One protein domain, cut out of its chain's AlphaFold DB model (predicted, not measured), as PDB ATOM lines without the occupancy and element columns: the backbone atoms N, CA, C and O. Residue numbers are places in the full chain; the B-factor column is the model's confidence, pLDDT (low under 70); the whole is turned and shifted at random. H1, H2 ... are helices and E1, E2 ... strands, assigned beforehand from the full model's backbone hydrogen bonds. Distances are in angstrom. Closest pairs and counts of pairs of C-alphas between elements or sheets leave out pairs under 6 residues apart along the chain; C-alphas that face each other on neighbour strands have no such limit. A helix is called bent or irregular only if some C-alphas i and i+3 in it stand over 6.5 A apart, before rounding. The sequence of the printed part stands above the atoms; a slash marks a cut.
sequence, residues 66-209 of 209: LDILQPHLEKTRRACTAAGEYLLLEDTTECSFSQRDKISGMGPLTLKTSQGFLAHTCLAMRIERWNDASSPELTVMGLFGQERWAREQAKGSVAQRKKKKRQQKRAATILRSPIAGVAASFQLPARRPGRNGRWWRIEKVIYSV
ATOM      1  N   LEU A  66      77.167  45.509  95.796       90.81
ATOM      2  CA  LEU A  66      77.996  46.644  95.395       90.81
ATOM      3  C   LEU A  66      77.445  47.343  94.152       90.81
ATOM      4  O   LEU A  66      77.457  48.562  94.130       90.81
ATOM      5  N   ASP A  67      76.875  46.615  93.187       93.81
ATOM      6  CA  ASP A  67      76.279  47.225  91.989       93.81
ATOM      7  C   ASP A  67      75.131  48.183  92.357       93.81
ATOM      8  O   ASP A  67      74.997  49.247  91.759       93.81
ATOM      9  N   ILE A  68      74.336  47.840  93.383       95.75
ATOM     10  CA  ILE A  68      73.290  48.724  93.921       95.75
ATOM     11  C   ILE A  68      73.902  49.912  94.673       95.75
ATOM     12  O   ILE A  68      73.440  51.033  94.509       95.75
ATOM     13  N   LEU A  69      74.915  49.680  95.517       94.00
ATOM     14  CA  LEU A  69      75.505  50.734  96.348       94.00
ATOM     15  C   LEU A  69      76.356  51.736  95.562       94.00
ATOM     16  O   LEU A  69      76.428  52.898  95.956       94.00
ATOM     17  N   GLN A  70      77.009  51.297  94.487       91.81
ATOM     18  CA  GLN A  70      78.079  52.031  93.814       91.81
ATOM     19  C   GLN A  70      77.698  53.476  93.446       91.81
ATOM     20  O   GLN A  70      78.465  54.374  93.803       91.81
ATOM     21  N   PRO A  71      76.521  53.769  92.853       92.56
ATOM     22  CA  PRO A  71      76.147  55.150  92.538       92.56
ATOM     23  C   PRO A  71      75.994  56.039  93.779       92.56
ATOM     24  O   PRO A  71      76.320  57.224  93.734       92.56
ATOM     25  N   HIS A  72      75.543  55.479  94.907       94.00
ATOM     26  CA  HIS A  72      75.448  56.214  96.171       94.00
ATOM     27  C   HIS A  72      76.837  56.513  96.738       94.00
ATOM     28  O   HIS A  72      77.084  57.635  97.175       94.00
ATOM     29  N   LEU A  73      77.752  55.536  96.680       93.50
ATOM     30  CA  LEU A  73      79.137  55.724  97.115       93.50
ATOM     31  C   LEU A  73      79.825  56.811  96.284       93.50
ATOM     32  O   LEU A  73      80.481  57.692  96.833       93.50
ATOM     33  N   GLU A  74      79.649  56.788  94.963       92.88
ATOM     34  CA  GLU A  74      80.190  57.810  94.064       92.88
ATOM     35  C   GLU A  74      79.595  59.191  94.334       92.88
ATOM     36  O   GLU A  74      80.340  60.166  94.396       92.88
ATOM     37  N   LYS A  75      78.277  59.284  94.548       93.88
ATOM     38  CA  LYS A  75      77.597  60.535  94.910       93.88
ATOM     39  C   LYS A  75      78.172  61.129  96.197       93.88
ATOM     40  O   LYS A  75      78.523  62.306  96.209       93.88
ATOM     41  N   THR A  76      78.319  60.325  97.251       95.06
ATOM     42  CA  THR A  76      78.907  60.783  98.519       95.06
ATOM     43  C   THR A  76      80.375  61.176  98.346       95.06
ATOM     44  O   THR A  76      80.764  62.251  98.791       95.06
ATOM     45  N   ARG A  77      81.185  60.371  97.645       94.38
ATOM     46  CA  ARG A  77      82.602  60.689  97.389       94.38
ATOM     47  C   ARG A  77      82.771  61.986  96.601       94.38
ATOM     48  O   ARG A  77      83.597  62.804  96.978       94.38
ATOM     49  N   ARG A  78      81.959  62.204  95.560       93.50
ATOM     50  CA  ARG A  78      81.928  63.468  94.805       93.50
ATOM     51  C   ARG A  78      81.509  64.639  95.694       93.50
ATOM     52  O   ARG A  78      82.123  65.689  95.635       93.50
ATOM     53  N   ALA A  79      80.517  64.472  96.566       92.94
ATOM     54  CA  ALA A  79      80.125  65.537  97.494       92.94
ATOM     55  C   ALA A  79      81.231  65.885  98.516       92.94
ATOM     56  O   ALA A  79      81.300  67.014  99.003       92.94
ATOM     57  N   CYS A  80      82.116  64.932  98.817       93.62
ATOM     58  CA  CYS A  80      83.296  65.131  99.655       93.62
ATOM     59  C   CYS A  80      84.492  65.783  98.932       93.62
ATOM     60  O   CYS A  80      85.503  66.010  99.585       93.62
ATOM     61  N   THR A  81      84.416  66.093  97.627       91.56
ATOM     62  CA  THR A  81      85.474  66.871  96.941       91.56
ATOM     63  C   THR A  81      85.318  68.376  97.109       91.56
ATOM     64  O   THR A  81      86.223  69.121  96.748       91.56
ATOM     65  N   ALA A  82      84.156  68.849  97.568       92.12
ATOM     66  CA  ALA A  82      83.952  70.268  97.824       92.12
ATOM     67  C   ALA A  82      84.849  70.731  98.985       92.12
ATOM     68  O   ALA A  82      85.114  69.963  99.905       92.12
ATOM     69  N   ALA A  83      85.289  71.990  98.957       91.12
ATOM     70  CA  ALA A  83      86.108  72.557 100.028       91.12
ATOM     71  C   ALA A  83      85.387  72.460 101.384       91.12
ATOM     72  O   ALA A  83      84.194  72.788 101.487       91.12
ATOM     73  N   GLY A  84      86.108  72.012 102.414       90.44
ATOM     74  CA  GLY A  84      85.567  71.807 103.756       90.44
ATOM     75  C   GLY A  84      86.285  70.727 104.567       90.44
ATOM     76  O   GLY A  84      87.152  70.003 104.074       90.44
ATOM     77  N   GLU A  85      85.890  70.612 105.835       92.31
ATOM     78  CA  GLU A  85      86.363  69.565 106.741       92.31
ATOM     79  C   GLU A  85      85.365  68.401 106.779       92.31
ATOM     80  O   GLU A  85      84.160  68.596 106.963       92.31
ATOM     81  N   TYR A  86      85.869  67.175 106.641       92.31
ATOM     82  CA  TYR A  86      85.060  65.962 106.638       92.31
ATOM     83  C   TYR A  86      85.551  64.952 107.675       92.31
ATOM     84  O   TYR A  86      86.752  64.724 107.852       92.31
ATOM     85  N   LEU A  87      84.590  64.304 108.329       94.00
ATOM     86  CA  LEU A  87      84.781  63.140 109.180       94.00
ATOM     87  C   LEU A  87      84.372  61.889 108.411       94.00
ATOM     88  O   LEU A  87      83.220  61.759 107.995       94.00
ATOM     89  N   LEU A  88      85.310  60.958 108.267       94.44
ATOM     90  CA  LEU A  88      85.026  59.612 107.781       94.44
ATOM     91  C   LEU A  88      84.966  58.673 108.988       94.44
ATOM     92  O   LEU A  88      85.990  58.363 109.596       94.44
ATOM     93  N   LEU A  89      83.749  58.294 109.378       92.12
ATOM     94  CA  LEU A  89      83.483  57.465 110.549       92.12
ATOM     95  C   LEU A  89      83.378  56.003 110.133       92.12
ATOM     96  O   LEU A  89      82.450  55.634 109.415       92.12
ATOM     97  N   GLU A  90      84.310  55.178 110.596       92.06
ATOM     98  CA  GLU A  90      84.307  53.740 110.344       92.06
ATOM     99  C   GLU A  90      83.834  52.955 111.571       92.06
ATOM    100  O   GLU A  90      84.307  53.181 112.685       92.06
ATOM    101  N   ASP A  91      82.926  52.003 111.361       90.81
ATOM    102  CA  ASP A  91      82.528  51.035 112.384       90.81
ATOM    103  C   ASP A  91      82.149  49.685 111.756       90.81
ATOM    104  O   ASP A  91      81.833  49.594 110.566       90.81
ATOM    105  N   THR A  92      82.220  48.607 112.536       90.38
ATOM    106  CA  THR A  92      81.808  47.262 112.116       90.38
ATOM    107  C   THR A  92      80.653  46.765 112.970       90.38
ATOM    108  O   THR A  92      80.824  46.500 114.157       90.38
ATOM    109  N   THR A  93      79.506  46.518 112.340       91.94
ATOM    110  CA  THR A  93      78.328  45.955 113.010       91.94
ATOM    111  C   THR A  93      78.105  44.485 112.647       91.94
ATOM    112  O   THR A  93      78.437  44.044 111.542       91.94
ATOM    113  N   GLU A  94      77.546  43.706 113.575       94.00
ATOM    114  CA  GLU A  94      77.144  42.314 113.345       94.00
ATOM    115  C   GLU A  94      75.661  42.246 112.952       94.00
ATOM    116  O   GLU A  94      74.773  42.573 113.737       94.00
ATOM    117  N   CYS A  95      75.375  41.762 111.744       93.31
ATOM    118  CA  CYS A  95      74.015  41.512 111.275       93.31
ATOM    119  C   CYS A  95      73.600  40.075 111.632       93.31
ATOM    120  O   CYS A  95      74.005  39.122 110.961       93.31
ATOM    121  N   SER A  96      72.803  39.917 112.696       93.38
ATOM    122  CA  SER A  96      72.366  38.614 113.228       93.38
ATOM    123  C   SER A  96      71.123  38.060 112.533       93.38
ATOM    124  O   SER A  96      70.099  38.728 112.435       93.38
ATOM    125  N   PHE A  97      71.195  36.790 112.125       91.75
ATOM    126  CA  PHE A  97      70.093  36.002 111.550       91.75
ATOM    127  C   PHE A  97      69.837  34.718 112.354       91.75
ATOM    128  O   PHE A  97      69.408  33.696 111.828       91.75
ATOM    129  N   SER A  98      70.118  34.767 113.653       86.12
ATOM    130  CA  SER A  98      70.160  33.587 114.531       86.12
ATOM    131  C   SER A  98      68.801  32.961 114.820       86.12
ATOM    132  O   SER A  98      68.739  31.811 115.226       86.12
ATOM    133  N   GLN A  99      67.720  33.706 114.598       84.81
ATOM    134  CA  GLN A  99      66.341  33.234 114.767       84.81
ATOM    135  C   GLN A  99      65.821  32.453 113.546       84.81
ATOM    136  O   GLN A  99      64.635  32.154 113.466       84.81
ATOM    137  N   ARG A 100      66.677  32.182 112.556       81.19
ATOM    138  CA  ARG A 100      66.330  31.430 111.348       81.19
ATOM    139  C   ARG A 100      67.148  30.152 111.269       81.19
ATOM    140  O   ARG A 100      68.240  30.080 111.836       81.19
ATOM    141  N   ASP A 101      66.651  29.196 110.492       83.75
ATOM    142  CA  ASP A 101      67.420  28.022 110.084       83.75
ATOM    143  C   ASP A 101      68.732  28.422 109.408       83.75
ATOM    144  O   ASP A 101      68.934  29.569 108.997       83.75
ATOM    145  N   LYS A 102      69.659  27.472 109.290       80.44
ATOM    146  CA  LYS A 102      70.990  27.712 108.727       80.44
ATOM    147  C   LYS A 102      70.899  28.350 107.333       80.44
ATOM    148  O   LYS A 102      70.475  27.712 106.371       80.44
ATOM    149  N   ILE A 103      71.351  29.599 107.215       87.44
ATOM    150  CA  ILE A 103      71.364  30.339 105.951       87.44
ATOM    151  C   ILE A 103      72.726  30.144 105.284       87.44
ATOM    152  O   ILE A 103      73.778  30.372 105.886       87.44
ATOM    153  N   SER A 104      72.717  29.732 104.016       87.19
ATOM    154  CA  SER A 104      73.948  29.582 103.235       87.19
ATOM    155  C   SER A 104      74.707  30.911 103.127       87.19
ATOM    156  O   SER A 104      74.108  31.965 102.917       87.19
ATOM    157  N   GLY A 105      76.033  30.855 103.260       86.69
ATOM    158  CA  GLY A 105      76.904  32.030 103.195       86.69
ATOM    159  C   GLY A 105      77.014  32.835 104.495       86.69
ATOM    160  O   GLY A 105      77.763  33.809 104.514       86.69
ATOM    161  N   MET A 106      76.329  32.437 105.573       90.69
ATOM    162  CA  MET A 106      76.508  33.033 106.903       90.69
ATOM    163  C   MET A 106      77.692  32.415 107.655       90.69
ATOM    164  O   MET A 106      78.054  31.254 107.455       90.69
ATOM    165  N   GLY A 107      78.280  33.204 108.552       90.62
ATOM    166  CA  GLY A 107      79.371  32.807 109.439       90.62
ATOM    167  C   GLY A 107      78.991  32.940 110.913       90.62
ATOM    168  O   GLY A 107      77.938  33.499 111.229       90.62
ATOM    169  N   PRO A 108      79.837  32.442 111.832       90.00
ATOM    170  CA  PRO A 108      79.633  32.648 113.259       90.00
ATOM    171  C   PRO A 108      79.792  34.128 113.622       90.00
ATOM    172  O   PRO A 108      80.666  34.820 113.089       90.00
ATOM    173  N   LEU A 109      78.983  34.595 114.564       89.06
ATOM    174  CA  LEU A 109      79.091  35.931 115.150       89.06
ATOM    175  C   LEU A 109      79.856  35.883 116.482       89.06
ATOM    176  O   LEU A 109      80.563  34.911 116.766       89.06
ATOM    177  N   THR A 110      79.830  36.964 117.267       85.62
ATOM    178  CA  THR A 110      80.521  36.998 118.568       85.62
ATOM    179  C   THR A 110      79.912  36.010 119.559       85.62
ATOM    180  O   THR A 110      80.645  35.298 120.252       85.62
ATOM    181  N   LEU A 111      78.583  35.892 119.575       82.12
ATOM    182  CA  LEU A 111      77.915  34.799 120.268       82.12
ATOM    183  C   LEU A 111      78.077  33.508 119.439       82.12
ATOM    184  O   LEU A 111      77.820  33.461 118.243       82.12
ATOM    185  N   LYS A 112      78.563  32.431 120.062       70.44
ATOM    186  CA  LYS A 112      78.977  31.219 119.322       70.44
ATOM    187  C   LYS A 112      77.820  30.461 118.666       70.44
ATOM    188  O   LYS A 112      78.055  29.707 117.728       70.44
ATOM    189  N   THR A 113      76.607  30.632 119.183       77.56
ATOM    190  CA  THR A 113      75.382  30.000 118.676       77.56
ATOM    191  C   THR A 113      74.680  30.846 117.618       77.56
ATOM    192  O   THR A 113      73.722  30.374 117.011       77.56
ATOM    193  N   SER A 114      75.142  32.078 117.374       84.50
ATOM    194  CA  SER A 114      74.548  32.967 116.385       84.50
ATOM    195  C   SER A 114      75.213  32.865 115.015       84.50
ATOM    196  O   SER A 114      76.422  32.647 114.880       84.50
ATOM    197  N   GLN A 115      74.395  33.059 113.981       90.75
ATOM    198  CA  GLN A 115      74.823  33.125 112.585       90.75
ATOM    199  C   GLN A 115      74.528  34.504 111.994       90.75
ATOM    200  O   GLN A 115      73.526  35.140 112.333       90.75
ATOM    201  N   GLY A 116      75.389  34.953 111.086       93.56
ATOM    202  CA  GLY A 116      75.217  36.226 110.401       93.56
ATOM    203  C   GLY A 116      76.425  36.636 109.571       93.56
ATOM    204  O   GLY A 116      77.239  35.808 109.157       93.56
ATOM    205  N   PHE A 117      76.542  37.938 109.341       93.44
ATOM    206  CA  PHE A 117      77.688  38.552 108.677       93.44
ATOM    207  C   PHE A 117      78.049  39.877 109.354       93.44
ATOM    208  O   PHE A 117      77.272  40.419 110.135       93.44
ATOM    209  N   LEU A 118      79.242  40.384 109.064       93.12
ATOM    210  CA  LEU A 118      79.698  41.697 109.492       93.12
ATOM    211  C   LEU A 118      79.517  42.683 108.352       93.12
ATOM    212  O   LEU A 118      79.816  42.343 107.206       93.12
ATOM    213  N   ALA A 119      79.062  43.887 108.678       93.75
ATOM    214  CA  ALA A 119      79.057  45.028 107.779       93.75
ATOM    215  C   ALA A 119      79.994  46.094 108.349       93.75
ATOM    216  O   ALA A 119      79.720  46.670 109.403       93.75
ATOM    217  N   HIS A 120      81.101  46.339 107.658       92.94
ATOM    218  CA  HIS A 120      81.991  47.448 107.963       92.94
ATOM    219  C   HIS A 120      81.616  48.630 107.088       92.94
ATOM    220  O   HIS A 120      81.605  48.523 105.862       92.94
ATOM    221  N   THR A 121      81.239  49.730 107.724       92.88
ATOM    222  CA  THR A 121      80.638  50.883 107.061       92.88
ATOM    223  C   THR A 121      81.462  52.122 107.357       92.88
ATOM    224  O   THR A 121      81.836  52.347 108.504       92.88
ATOM    225  N   CYS A 122      81.707  52.926 106.326       95.25
ATOM    226  CA  CYS A 122      82.296  54.251 106.431       95.25
ATOM    227  C   CYS A 122      81.221  55.303 106.122       95.25
ATOM    228  O   CYS A 122      80.726  55.377 104.992       95.25
ATOM    229  N   LEU A 123      80.841  56.095 107.123       96.44
ATOM    230  CA  LEU A 123      79.892  57.200 106.998       96.44
ATOM    231  C   LEU A 123      80.661  58.519 106.864       96.44
ATOM    232  O   LEU A 123      81.468  58.852 107.729       96.44
ATOM    233  N   ALA A 124      80.395  59.275 105.800       96.44
ATOM    234  CA  ALA A 124      80.964  60.605 105.616       96.44
ATOM    235  C   ALA A 124      80.050  61.679 106.213       96.44
ATOM    236  O   ALA A 124      78.844  61.718 105.940       96.44
ATOM    237  N   MET A 125      80.642  62.583 106.987       96.88
ATOM    238  CA  MET A 125      79.978  63.752 107.552       96.88
ATOM    239  C   MET A 125      80.822  64.997 107.287       96.88
ATOM    240  O   MET A 125      82.042  64.945 107.420       96.88
ATOM    241  N   ARG A 126      80.193  66.108 106.915       95.75
ATOM    242  CA  ARG A 126      80.842  67.418 106.782       95.75
ATOM    243  C   ARG A 126      80.739  68.159 108.106       95.75
ATOM    244  O   ARG A 126      79.672  68.148 108.713       95.75
ATOM    245  N   ILE A 127      81.824  68.788 108.541       95.31
ATOM    246  CA  ILE A 127      81.815  69.731 109.659       95.31
ATOM    247  C   ILE A 127      81.408  71.092 109.101       95.31
ATOM    248  O   ILE A 127      82.115  71.654 108.267       95.31
ATOM    249  N   GLU A 128      80.271  71.614 109.551       94.00
ATOM    250  CA  GLU A 128      79.811  72.948 109.148       94.00
ATOM    251  C   GLU A 128      80.463  74.033 110.003       94.00
ATOM    252  O   GLU A 128      80.921  75.055 109.498       94.00
ATOM    253  N   ARG A 129      80.523  73.800 111.316       91.88
ATOM    254  CA  ARG A 129      81.188  74.678 112.282       91.88
ATOM    255  C   ARG A 129      81.495  73.940 113.576       91.88
ATOM    256  O   ARG A 129      80.944  72.875 113.844       91.88
ATOM    257  N   TRP A 130      82.339  74.547 114.397       89.94
ATOM    258  CA  TRP A 130      82.565  74.148 115.782       89.94
ATOM    259  C   TRP A 130      81.770  75.083 116.693       89.94
ATOM    260  O   TRP A 130      81.821  76.295 116.503       89.94
ATOM    261  N   ASN A 131      81.025  74.530 117.647       86.25
ATOM    262  CA  ASN A 131      80.331  75.325 118.659       86.25
ATOM    263  C   ASN A 131      81.236  75.626 119.870       86.25
ATOM    264  O   ASN A 131      82.324  75.059 120.003       86.25
ATOM    265  N   ASP A 132      80.758  76.480 120.778       85.81
ATOM    266  CA  ASP A 132      81.511  76.939 121.959       85.81
ATOM    267  C   ASP A 132      81.912  75.796 122.909       85.81
ATOM    268  O   ASP A 132      82.925  75.869 123.602       85.81
ATOM    269  N   ALA A 133      81.177  74.681 122.884       87.12
ATOM    270  CA  ALA A 133      81.487  73.465 123.635       87.12
ATOM    271  C   ALA A 133      82.506  72.550 122.923       87.12
ATOM    272  O   ALA A 133      82.631  71.371 123.264       87.12
ATOM    273  N   SER A 134      83.221  73.052 121.907       83.06
ATOM    274  CA  SER A 134      84.157  72.272 121.080       83.06
ATOM    275  C   SER A 134      83.518  71.041 120.422       83.06
ATOM    276  O   SER A 134      84.193  70.042 120.163       83.06
ATOM    277  N   SER A 135      82.214  71.097 120.146       87.12
ATOM    278  CA  SER A 135      81.485  70.046 119.438       87.12
ATOM    279  C   SER A 135      81.197  70.493 118.000       87.12
ATOM    280  O   SER A 135      80.738  71.619 117.793       87.12
ATOM    281  N   PRO A 136      81.479  69.654 116.991       91.44
ATOM    282  CA  PRO A 136      81.204  70.009 115.611       91.44
ATOM    283  C   PRO A 136      79.714  69.849 115.302       91.44
ATOM    284  O   PRO A 136      79.089  68.860 115.687       91.44
ATOM    285  N   GLU A 137      79.163  70.791 114.551       93.44
ATOM    286  CA  GLU A 137      77.892  70.607 113.863       93.44
ATOM    287  C   GLU A 137      78.132  69.888 112.541       93.44
ATOM    288  O   GLU A 137      79.032  70.255 111.781       93.44
ATOM    289  N   LEU A 138      77.353  68.834 112.296       94.88
ATOM    290  CA  LEU A 138      77.637  67.868 111.244       94.88
ATOM    291  C   LEU A 138      76.475  67.723 110.262       94.88
ATOM    292  O   LEU A 138      75.343  67.467 110.670       94.88
ATOM    293  N   THR A 139      76.793  67.744 108.971       96.75
ATOM    294  CA  THR A 139      75.876  67.345 107.895       96.75
ATOM    295  C   THR A 139      76.238  65.948 107.402       96.75
ATOM    296  O   THR A 139      77.396  65.665 107.093       96.75
ATOM    297  N   VAL A 140      75.255  65.050 107.302       97.00
ATOM    298  CA  VAL A 140      75.475  63.690 106.782       97.00
ATOM    299  C   VAL A 140      75.616  63.734 105.259       97.00
ATOM    300  O   VAL A 140      74.662  64.062 104.557       97.00
ATOM    301  N   MET A 141      76.782  63.340 104.745       96.50
ATOM    302  CA  MET A 141      77.045  63.273 103.299       96.50
ATOM    303  C   MET A 141      76.609  61.933 102.690       96.50
ATOM    304  O   MET A 141      76.318  61.846 101.496       96.50
ATOM    305  N   GLY A 142      76.575  60.876 103.506       95.81
ATOM    306  CA  GLY A 142      76.132  59.535 103.121       95.81
ATOM    307  C   GLY A 142      77.207  58.465 103.299       95.81
ATOM    308  O   GLY A 142      78.180  58.648 104.033       95.81
ATOM    309  N   LEU A 143      77.014  57.320 102.644       95.19
ATOM    310  CA  LEU A 143      77.938  56.190 102.719       95.19
ATOM    311  C   LEU A 143      79.157  56.436 101.829       95.19
ATOM    312  O   LEU A 143      79.042  56.526 100.612       95.19
ATOM    313  N   PHE A 144      80.339  56.492 102.435       95.12
ATOM    314  CA  PHE A 144      81.609  56.615 101.719       95.12
ATOM    315  C   PHE A 144      82.129  55.252 101.236       95.12
ATOM    316  O   PHE A 144      82.806  55.139 100.207       95.12
ATOM    317  N   GLY A 145      81.772  54.191 101.962       93.00
ATOM    318  CA  GLY A 145      82.050  52.815 101.586       93.00
ATOM    319  C   GLY A 145      81.391  51.816 102.527       93.00
ATOM    320  O   GLY A 145      81.053  52.140 103.666       93.00
ATOM    321  N   GLN A 146      81.198  50.595 102.041       93.06
ATOM    322  CA  GLN A 146      80.713  49.485 102.847       93.06
ATOM    323  C   GLN A 146      81.296  48.173 102.322       93.06
ATOM    324  O   GLN A 146      81.271  47.909 101.121       93.06
ATOM    325  N   GLU A 147      81.785  47.344 103.234       91.00
ATOM    326  CA  GLU A 147      82.173  45.965 102.962       91.00
ATOM    327  C   GLU A 147      81.352  45.031 103.851       91.00
ATOM    328  O   GLU A 147      81.028  45.354 104.996       91.00
ATOM    329  N   ARG A 148      81.024  43.846 103.332       92.25
ATOM    330  CA  ARG A 148      80.352  42.801 104.101       92.25
ATOM    331  C   ARG A 148      81.050  41.461 103.954       92.25
ATOM    332  O   ARG A 148      81.396  41.059 102.846       92.25
ATOM    333  N   TRP A 149      81.186  40.731 105.055       92.12
ATOM    334  CA  TRP A 149      81.754  39.383 105.038       92.12
ATOM    335  C   TRP A 149      81.188  38.513 106.154       92.12
ATOM    336  O   TRP A 149      80.825  38.983 107.229       92.12
ATOM    337  N   ALA A 150      81.159  37.209 105.917       91.56
ATOM    338  CA  ALA A 150      80.939  36.221 106.961       91.56
ATOM    339  C   ALA A 150      82.283  35.814 107.580       91.56
ATOM    340  O   ALA A 150      83.284  35.678 106.870       91.56
ATOM    341  N   ARG A 151      82.331  35.589 108.900       87.31
ATOM    342  CA  ARG A 151      83.508  34.951 109.511       87.31
ATOM    343  C   ARG A 151      83.618  33.518 109.000       87.31
ATOM    344  O   ARG A 151      82.621  32.825 108.818       87.31
ATOM    345  N   GLU A 152      84.842  33.049 108.817       82.56
ATOM    346  CA  GLU A 152      85.073  31.627 108.597       82.56
ATOM    347  C   GLU A 152      84.797  30.861 109.894       82.56
ATOM    348  O   GLU A 152      85.180  31.298 110.984       82.56
ATOM    349  N   GLN A 153      84.180  29.682 109.789       74.19
ATOM    350  CA  GLN A 153      84.155  28.761 110.921       74.19
ATOM    351  C   GLN A 153      85.587  28.376 111.300       74.19
ATOM    352  O   GLN A 153      86.425  28.085 110.442       74.19
ATOM    353  N   ALA A 154      85.874  28.374 112.600       69.56
ATOM    354  CA  ALA A 154      87.200  28.054 113.098       69.56
ATOM    355  C   ALA A 154      87.544  26.581 112.816       69.56
ATOM    356  O   ALA A 154      87.096  25.682 113.524       69.56
ATOM    357  N   LYS A 155      88.375  26.341 111.799       69.81
ATOM    358  CA  LYS A 155      88.960  25.026 111.497       69.81
ATOM    359  C   LYS A 155      90.285  24.836 112.250       69.81
ATOM    360  O   LYS A 155      91.012  25.805 112.481       69.81
ATOM    361  N   GLY A 156      90.597  23.596 112.631       74.06
ATOM    362  CA  GLY A 156      91.860  23.222 113.285       74.06
ATOM    363  C   GLY A 156      91.893  23.378 114.812       74.06
ATOM    364  O   GLY A 156      90.936  23.865 115.425       74.06
ATOM    365  N   SER A 157      93.004  22.954 115.420       74.94
ATOM    366  CA  SER A 157      93.260  22.956 116.867       74.94
ATOM    367  C   SER A 157      93.435  24.369 117.444       74.94
ATOM    368  O   SER A 157      93.671  25.345 116.725       74.94
ATOM    369  N   VAL A 158      93.352  24.509 118.774       73.75
ATOM    370  CA  VAL A 158      93.505  25.803 119.472       73.75
ATOM    371  C   VAL A 158      94.838  26.489 119.134       73.75
ATOM    372  O   VAL A 158      94.871  27.705 118.928       73.75
ATOM    373  N   ALA A 159      95.926  25.722 119.014       77.75
ATOM    374  CA  ALA A 159      97.241  26.236 118.631       77.75
ATOM    375  C   ALA A 159      97.250  26.786 117.192       77.75
ATOM    376  O   ALA A 159      97.718  27.905 116.957       77.75
ATOM    377  N   GLN A 160      96.651  26.053 116.245       76.00
ATOM    378  CA  GLN A 160      96.512  26.485 114.848       76.00
ATOM    379  C   GLN A 160      95.690  27.780 114.744       76.00
ATOM    380  O   GLN A 160      96.082  28.719 114.047       76.00
ATOM    381  N   ARG A 161      94.604  27.890 115.523       71.75
ATOM    382  CA  ARG A 161      93.772  29.103 115.603       71.75
ATOM    383  C   ARG A 161      94.548  30.303 116.157       71.75
ATOM    384  O   ARG A 161      94.459  31.393 115.592       71.75
ATOM    385  N   LYS A 162      95.343  30.125 117.223       72.12
ATOM    386  CA  LYS A 162      96.200  31.191 117.784       72.12
ATOM    387  C   LYS A 162      97.249  31.669 116.769       72.12
ATOM    388  O   LYS A 162      97.456  32.877 116.651       72.12
ATOM    389  N   LYS A 163      97.861  30.755 116.005       73.38
ATOM    390  CA  LYS A 163      98.822  31.081 114.934       73.38
ATOM    391  C   LYS A 163      98.162  31.890 113.806       73.38
ATOM    392  O   LYS A 163      98.657  32.969 113.485       73.38
ATOM    393  N   LYS A 164      97.000  31.449 113.300       70.56
ATOM    394  CA  LYS A 164      96.228  32.169 112.261       70.56
ATOM    395  C   LYS A 164      95.785  33.558 112.735       70.56
ATOM    396  O   LYS A 164      95.957  34.534 112.013       70.56
ATOM    397  N   LYS A 165      95.312  33.688 113.982       67.69
ATOM    398  CA  LYS A 165      94.930  34.985 114.577       67.69
ATOM    399  C   LYS A 165      96.115  35.953 114.690       67.69
ATOM    400  O   LYS A 165      95.944  37.142 114.439       67.69
ATOM    401  N   ARG A 166      97.312  35.468 115.048       61.62
ATOM    402  CA  ARG A 166      98.545  36.284 115.090       61.62
ATOM    403  C   ARG A 166      98.959  36.768 113.696       61.62
ATOM    404  O   ARG A 166      99.340  37.924 113.560       61.62
ATOM    405  N   GLN A 167      98.834  35.917 112.678       59.72
ATOM    406  CA  GLN A 167      99.108  36.276 111.280       59.72
ATOM    407  C   GLN A 167      98.097  37.301 110.747       59.72
ATOM    408  O   GLN A 167      98.492  38.306 110.169       59.72
ATOM    409  N   GLN A 168      96.803  37.113 111.024       60.66
ATOM    410  CA  GLN A 168      95.751  38.052 110.621       60.66
ATOM    411  C   GLN A 168      95.861  39.401 111.341       60.66
ATOM    412  O   GLN A 168      95.693  40.432 110.704       60.66
ATOM    413  N   LYS A 169      96.224  39.435 112.632       53.94
ATOM    414  CA  LYS A 169      96.474  40.696 113.359       53.94
ATOM    415  C   LYS A 169      97.575  41.558 112.730       53.94
ATOM    416  O   LYS A 169      97.532  42.768 112.890       53.94
ATOM    417  N   ARG A 170      98.541  40.952 112.031       44.25
ATOM    418  CA  ARG A 170      99.594  41.678 111.302       44.25
ATOM    419  C   ARG A 170      99.125  42.230 109.947       44.25
ATOM    420  O   ARG A 170      99.802  43.090 109.407       44.25
ATOM    421  N   ALA A 171      97.984  41.769 109.423       42.53
ATOM    422  CA  ALA A 171      97.477  42.127 108.094       42.53
ATOM    423  C   ALA A 171      96.141  42.905 108.097       42.53
ATOM    424  O   ALA A 171      95.810  43.551 107.108       42.53
ATOM    425  N   ALA A 172      95.338  42.833 109.165       47.19
ATOM    426  CA  ALA A 172      93.883  43.006 109.047       47.19
ATOM    427  C   ALA A 172      93.263  44.306 109.588       47.19
ATOM    428  O   ALA A 172      92.046  44.340 109.736       47.19
ATOM    429  N   THR A 173      94.016  45.376 109.839       43.16
ATOM    430  CA  THR A 173      93.377  46.683 110.128       43.16
ATOM    431  C   THR A 173      93.450  47.635 108.933       43.16
ATOM    432  O   THR A 173      92.519  48.386 108.694       43.16
ATOM    433  N   ILE A 174      94.491  47.540 108.102       44.09
ATOM    434  CA  ILE A 174      94.701  48.475 106.982       44.09
ATOM    435  C   ILE A 174      94.079  47.959 105.669       44.09
ATOM    436  O   ILE A 174      93.677  48.750 104.826       44.09
ATOM    437  N   LEU A 175      93.933  46.639 105.494       48.31
ATOM    438  CA  LEU A 175      93.557  46.046 104.199       48.31
ATOM    439  C   LEU A 175      92.048  46.064 103.875       48.31
ATOM    440  O   LEU A 175      91.668  45.649 102.786       48.31
ATOM    441  N   ARG A 176      91.185  46.459 104.821       57.19
ATOM    442  CA  ARG A 176      89.710  46.362 104.691       57.19
ATOM    443  C   ARG A 176      88.962  47.650 105.021       57.19
ATOM    444  O   ARG A 176      87.736  47.663 105.026       57.19
ATOM    445  N   SER A 177      89.695  48.727 105.298       61.09
ATOM    446  CA  SER A 177      89.082  50.046 105.407       61.09
ATOM    447  C   SER A 177      88.545  50.425 104.019       61.09
ATOM    448  O   SER A 177      89.306  50.396 103.043       61.09
ATOM    449  N   PRO A 178      87.264  50.809 103.887       59.00
ATOM    450  CA  PRO A 178      86.706  51.278 102.624       59.00
ATOM    451  C   PRO A 178      87.394  52.556 102.116       59.00
ATOM    452  O   PRO A 178      87.247  52.910 100.946       59.00
ATOM    453  N   ILE A 179      88.151  53.237 102.982       61.22
ATOM    454  CA  ILE A 179      88.961  54.413 102.661       61.22
ATOM    455  C   ILE A 179      90.338  54.010 102.100       61.22
ATOM    456  O   ILE A 179      90.913  54.772 101.325       61.22
ATOM    457  N   ALA A 180      90.855  52.812 102.409       56.06
ATOM    458  CA  ALA A 180      92.211  52.388 102.030       56.06
ATOM    459  C   ALA A 180      92.460  52.398 100.509       56.06
ATOM    460  O   ALA A 180      93.553  52.746 100.072       56.06
ATOM    461  N   GLY A 181      91.448  52.070  99.698       49.53
ATOM    462  CA  GLY A 181      91.534  52.152  98.233       49.53
ATOM    463  C   GLY A 181      91.275  53.553  97.660       49.53
ATOM    464  O   GLY A 181      91.741  53.867  96.569       49.53
ATOM    465  N   VAL A 182      90.553  54.412  98.388       50.62
ATOM    466  CA  VAL A 182      90.163  55.754  97.916       50.62
ATOM    467  C   VAL A 182      91.250  56.786  98.213       50.62
ATOM    468  O   VAL A 182      91.467  57.664  97.387       50.62
ATOM    469  N   ALA A 183      92.007  56.636  99.303       45.19
ATOM    470  CA  ALA A 183      93.146  57.502  99.623       45.19
ATOM    471  C   ALA A 183      94.260  57.497  98.555       45.19
ATOM    472  O   ALA A 183      95.063  58.421  98.514       45.19
ATOM    473  N   ALA A 184      94.308  56.476  97.690       36.69
ATOM    474  CA  ALA A 184      95.253  56.399  96.574       36.69
ATOM    475  C   ALA A 184      94.759  57.095  95.289       36.69
ATOM    476  O   ALA A 184      95.567  57.389  94.417       36.69
ATOM    477  N   SER A 185      93.445  57.323  95.142       34.53
ATOM    478  CA  SER A 185      92.829  57.871  93.914       34.53
ATOM    479  C   SER A 185      92.210  59.256  94.110       34.53
ATOM    480  O   SER A 185      92.094  60.030  93.166       34.53
ATOM    481  N   PHE A 186      91.788  59.568  95.332       38.16
ATOM    482  CA  PHE A 186      91.452  60.913  95.763       38.16
ATOM    483  C   PHE A 186      92.677  61.459  96.478       38.16
ATOM    484  O   PHE A 186      93.192  60.795  97.376       38.16
ATOM    485  N   GLN A 187      93.109  62.664  96.114       37.88
ATOM    486  CA  GLN A 187      94.099  63.459  96.841       37.88
ATOM    487  C   GLN A 187      93.532  63.830  98.231       37.88
ATOM    488  O   GLN A 187      93.237  64.986  98.516       37.88
ATOM    489  N   LEU A 188      93.267  62.836  99.080       39.94
ATOM    490  CA  LEU A 188      92.746  63.045 100.418       39.94
ATOM    491  C   LEU A 188      93.872  63.686 101.244       39.94
ATOM    492  O   LEU A 188      94.947  63.095 101.373       39.94
ATOM    493  N   PRO A 189      93.664  64.895 101.779       38.62
ATOM    494  CA  PRO A 189      94.707  65.643 102.469       38.62
ATOM    495  C   PRO A 189      95.154  64.931 103.750       38.62
ATOM    496  O   PRO A 189      94.406  64.178 104.369       38.62
ATOM    497  N   ALA A 190      96.408  65.148 104.145       41.56
ATOM    498  CA  ALA A 190      97.039  64.427 105.246       41.56
ATOM    499  C   ALA A 190      96.264  64.538 106.578       41.56
ATOM    500  O   ALA A 190      95.681  65.574 106.903       41.56
ATOM    501  N   ARG A 191      96.319  63.462 107.379       42.62
ATOM    502  CA  ARG A 191      95.706  63.375 108.715       42.62
ATOM    503  C   ARG A 191      96.175  64.539 109.598       42.62
ATOM    504  O   ARG A 191      97.368  64.638 109.875       42.62
ATOM    505  N   ARG A 192      95.258  65.374 110.100       43.06
ATOM    506  CA  ARG A 192      95.591  66.401 111.106       43.06
ATOM    507  C   ARG A 192      95.390  65.875 112.537       43.06
ATOM    508  O   ARG A 192      94.378  65.220 112.796       43.06
ATOM    509  N   PRO A 193      96.304  66.160 113.485       39.69
ATOM    510  CA  PRO A 193      96.064  65.902 114.901       39.69
ATOM    511  C   PRO A 193      94.946  66.813 115.436       39.69
ATOM    512  O   PRO A 193      94.824  67.972 115.040       39.69
ATOM    513  N   GLY A 194      94.120  66.289 116.346       43.44
ATOM    514  CA  GLY A 194      93.098  67.087 117.032       43.44
ATOM    515  C   GLY A 194      93.733  68.159 117.925       43.44
ATOM    516  O   GLY A 194      94.763  67.903 118.550       43.44
ATOM    517  N   ARG A 195      93.091  69.334 118.032       45.19
ATOM    518  CA  ARG A 195      93.602  70.542 118.723       45.19
ATOM    519  C   ARG A 195      94.074  70.344 120.179       45.19
ATOM    520  O   ARG A 195      94.795  71.194 120.673       45.19
ATOM    521  N   ASN A 196      93.732  69.232 120.843       37.41
ATOM    522  CA  ASN A 196      94.053  68.965 122.256       37.41
ATOM    523  C   ASN A 196      94.874  67.686 122.520       37.41
ATOM    524  O   ASN A 196      94.867  67.185 123.645       37.41
ATOM    525  N   GLY A 197      95.531  67.094 121.514       36.06
ATOM    526  CA  GLY A 197      96.455  65.961 121.719       36.06
ATOM    527  C   GLY A 197      95.837  64.674 122.302       36.06
ATOM    528  O   GLY A 197      96.557  63.725 122.601       36.06
ATOM    529  N   ARG A 198      94.506  64.605 122.459       27.70
ATOM    530  CA  ARG A 198      93.787  63.447 123.004       27.70
ATOM    531  C   ARG A 198      93.159  62.611 121.896       27.70
ATOM    532  O   ARG A 198      92.238  63.043 121.204       27.70
ATOM    533  N   TRP A 199      93.655  61.383 121.774       29.08
ATOM    534  CA  TRP A 199      93.140  60.342 120.894       29.08
ATOM    535  C   TRP A 199      91.940  59.660 121.558       29.08
ATOM    536  O   TRP A 199      92.102  58.766 122.386       29.08
ATOM    537  N   TRP A 200      90.722  60.056 121.203       25.31
ATOM    538  CA  TRP A 200      89.562  59.206 121.475       25.31
ATOM    539  C   TRP A 200      89.605  58.042 120.484       25.31
ATOM    540  O   TRP A 200      89.672  58.275 119.280       25.31
ATOM    541  N   ARG A 201      89.599  56.798 120.981       27.89
ATOM    542  CA  ARG A 201      89.614  55.565 120.175       27.89
ATOM    543  C   ARG A 201      88.262  55.364 119.469       27.89
ATOM    544  O   ARG A 201      87.466  54.516 119.844       27.89
ATOM    545  N   ILE A 202      88.037  56.186 118.457       31.95
ATOM    546  CA  ILE A 202      87.262  55.957 117.238       31.95
ATOM    547  C   ILE A 202      88.294  56.294 116.161       31.95
ATOM    548  O   ILE A 202      88.987  57.300 116.322       31.95
ATOM    549  N   GLU A 203      88.488  55.475 115.129       34.03
ATOM    550  CA  GLU A 203      89.414  55.795 114.029       34.03
ATOM    551  C   GLU A 203      88.861  56.999 113.234       34.03
ATOM    552  O   GLU A 203      88.332  56.877 112.140       34.03
ATOM    553  N   LYS A 204      88.914  58.192 113.841       41.03
ATOM    554  CA  LYS A 204      88.546  59.477 113.264       41.03
ATOM    555  C   LYS A 204      89.696  59.894 112.375       41.03
ATOM    556  O   LYS A 204      90.763  60.260 112.873       41.03
ATOM    557  N   VAL A 205      89.485  59.860 111.068       46.56
ATOM    558  CA  VAL A 205      90.389  60.532 110.144       46.56
ATOM    559  C   VAL A 205      89.716  61.824 109.698       46.56
ATOM    560  O   VAL A 205      88.666  61.794 109.059       46.56
ATOM    561  N   ILE A 206      90.291  62.950 110.124       46.53
ATOM    562  CA  ILE A 206      89.874  64.289 109.708       46.53
ATOM    563  C   ILE A 206      90.595  64.594 108.398       46.53
ATOM    564  O   ILE A 206      91.828  64.566 108.363       46.53
ATOM    565  N   TYR A 207      89.825  64.897 107.358       44.69
ATOM    566  CA  TYR A 207      90.328  65.371 106.072       44.69
ATOM    567  C   TYR A 207      89.858  66.819 105.865       44.69
ATOM    568  O   TYR A 207      88.691  67.119 106.102       44.69
ATOM    569  N   SER A 208      90.759  67.714 105.453       36.97
ATOM    570  CA  SER A 208      90.479  69.125 105.130       36.97
ATOM    571  C   SER A 208      90.872  69.379 103.683       36.97
ATOM    572  O   SER A 208      92.071  69.491 103.438       36.97
ATOM    573  N   VAL A 209      89.903  69.436 102.762       43.19
ATOM    574  CA  VAL A 209      90.143  69.784 101.346       43.19
ATOM    575  C   VAL A 209      90.417  71.272 101.214       43.19
ATOM    576  O   VAL A 209      89.623  72.050 101.794       43.19
TER     577      VAL A 209
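What this domain is: This is residues 66 to 209 of the 209 residues of the protein "Tnp_DNA_bind domain-containing protein" of Candidatus Hydrogenedentes bacterium (UniProt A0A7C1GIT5). A long, twisted sheet has H1 over edge strand E3 and short E4 at its other edge; residues 155 to 163 and 165 to 175, in and around H2, stick out. The 144 printed residues run H1 E1 E2 E3 H2 E4; the sheet, E3 E2 E1 E4, is antiparallel. The class is mixed, the whole loose, radius of gyration of the C-alphas 18.4 A, spans 52 by 36 by 32 A.

How they stand to each other: Start at H1, residues 66 to 79, over E3, residues 136 to 149, height over the sheet 6.5 A; the closest C-alphas, Leu 73 and Phe 144, are 5.3 A apart. E1, residues 85 to 96, and E2, residues 115 to 130, form an antiparallel hairpin at 159 degrees, with N 91 and O 121 at 3.1 A. E2 and E3 form another at 158 degrees, with N 122 and O 145 at 2.8 A; E1 E2 E3 is a meander, each strand the antiparallel neighbour of the one before. H2, residues 158 to 169, is not on the sheet. E4, residues 205 to 208, is antiparallel to E1, with N 86 and O 207 at 2.9 A. Every O i to N i+4 pair is within hydrogen-bond range in H2, 8 of 10 in H1.

Where its parts are: Find C-alpha 66 at (77.996, 46.644, 95.395); H1 runs 19.1 A, irregular, with C-alphas 68 and 71 at 7.2 A. E1 spans 34.6 A, E2 41.9 A, E3 32.4 A, H2 16.4 A; E4 ends at C-alpha 208, (90.479, 69.125, 105.130).

The domain as a whole: The printed part has no cut; the links E1 to E2 and H2 to E4 are long. Residues 154 to 155 and 165 to 209 have pLDDT under 70.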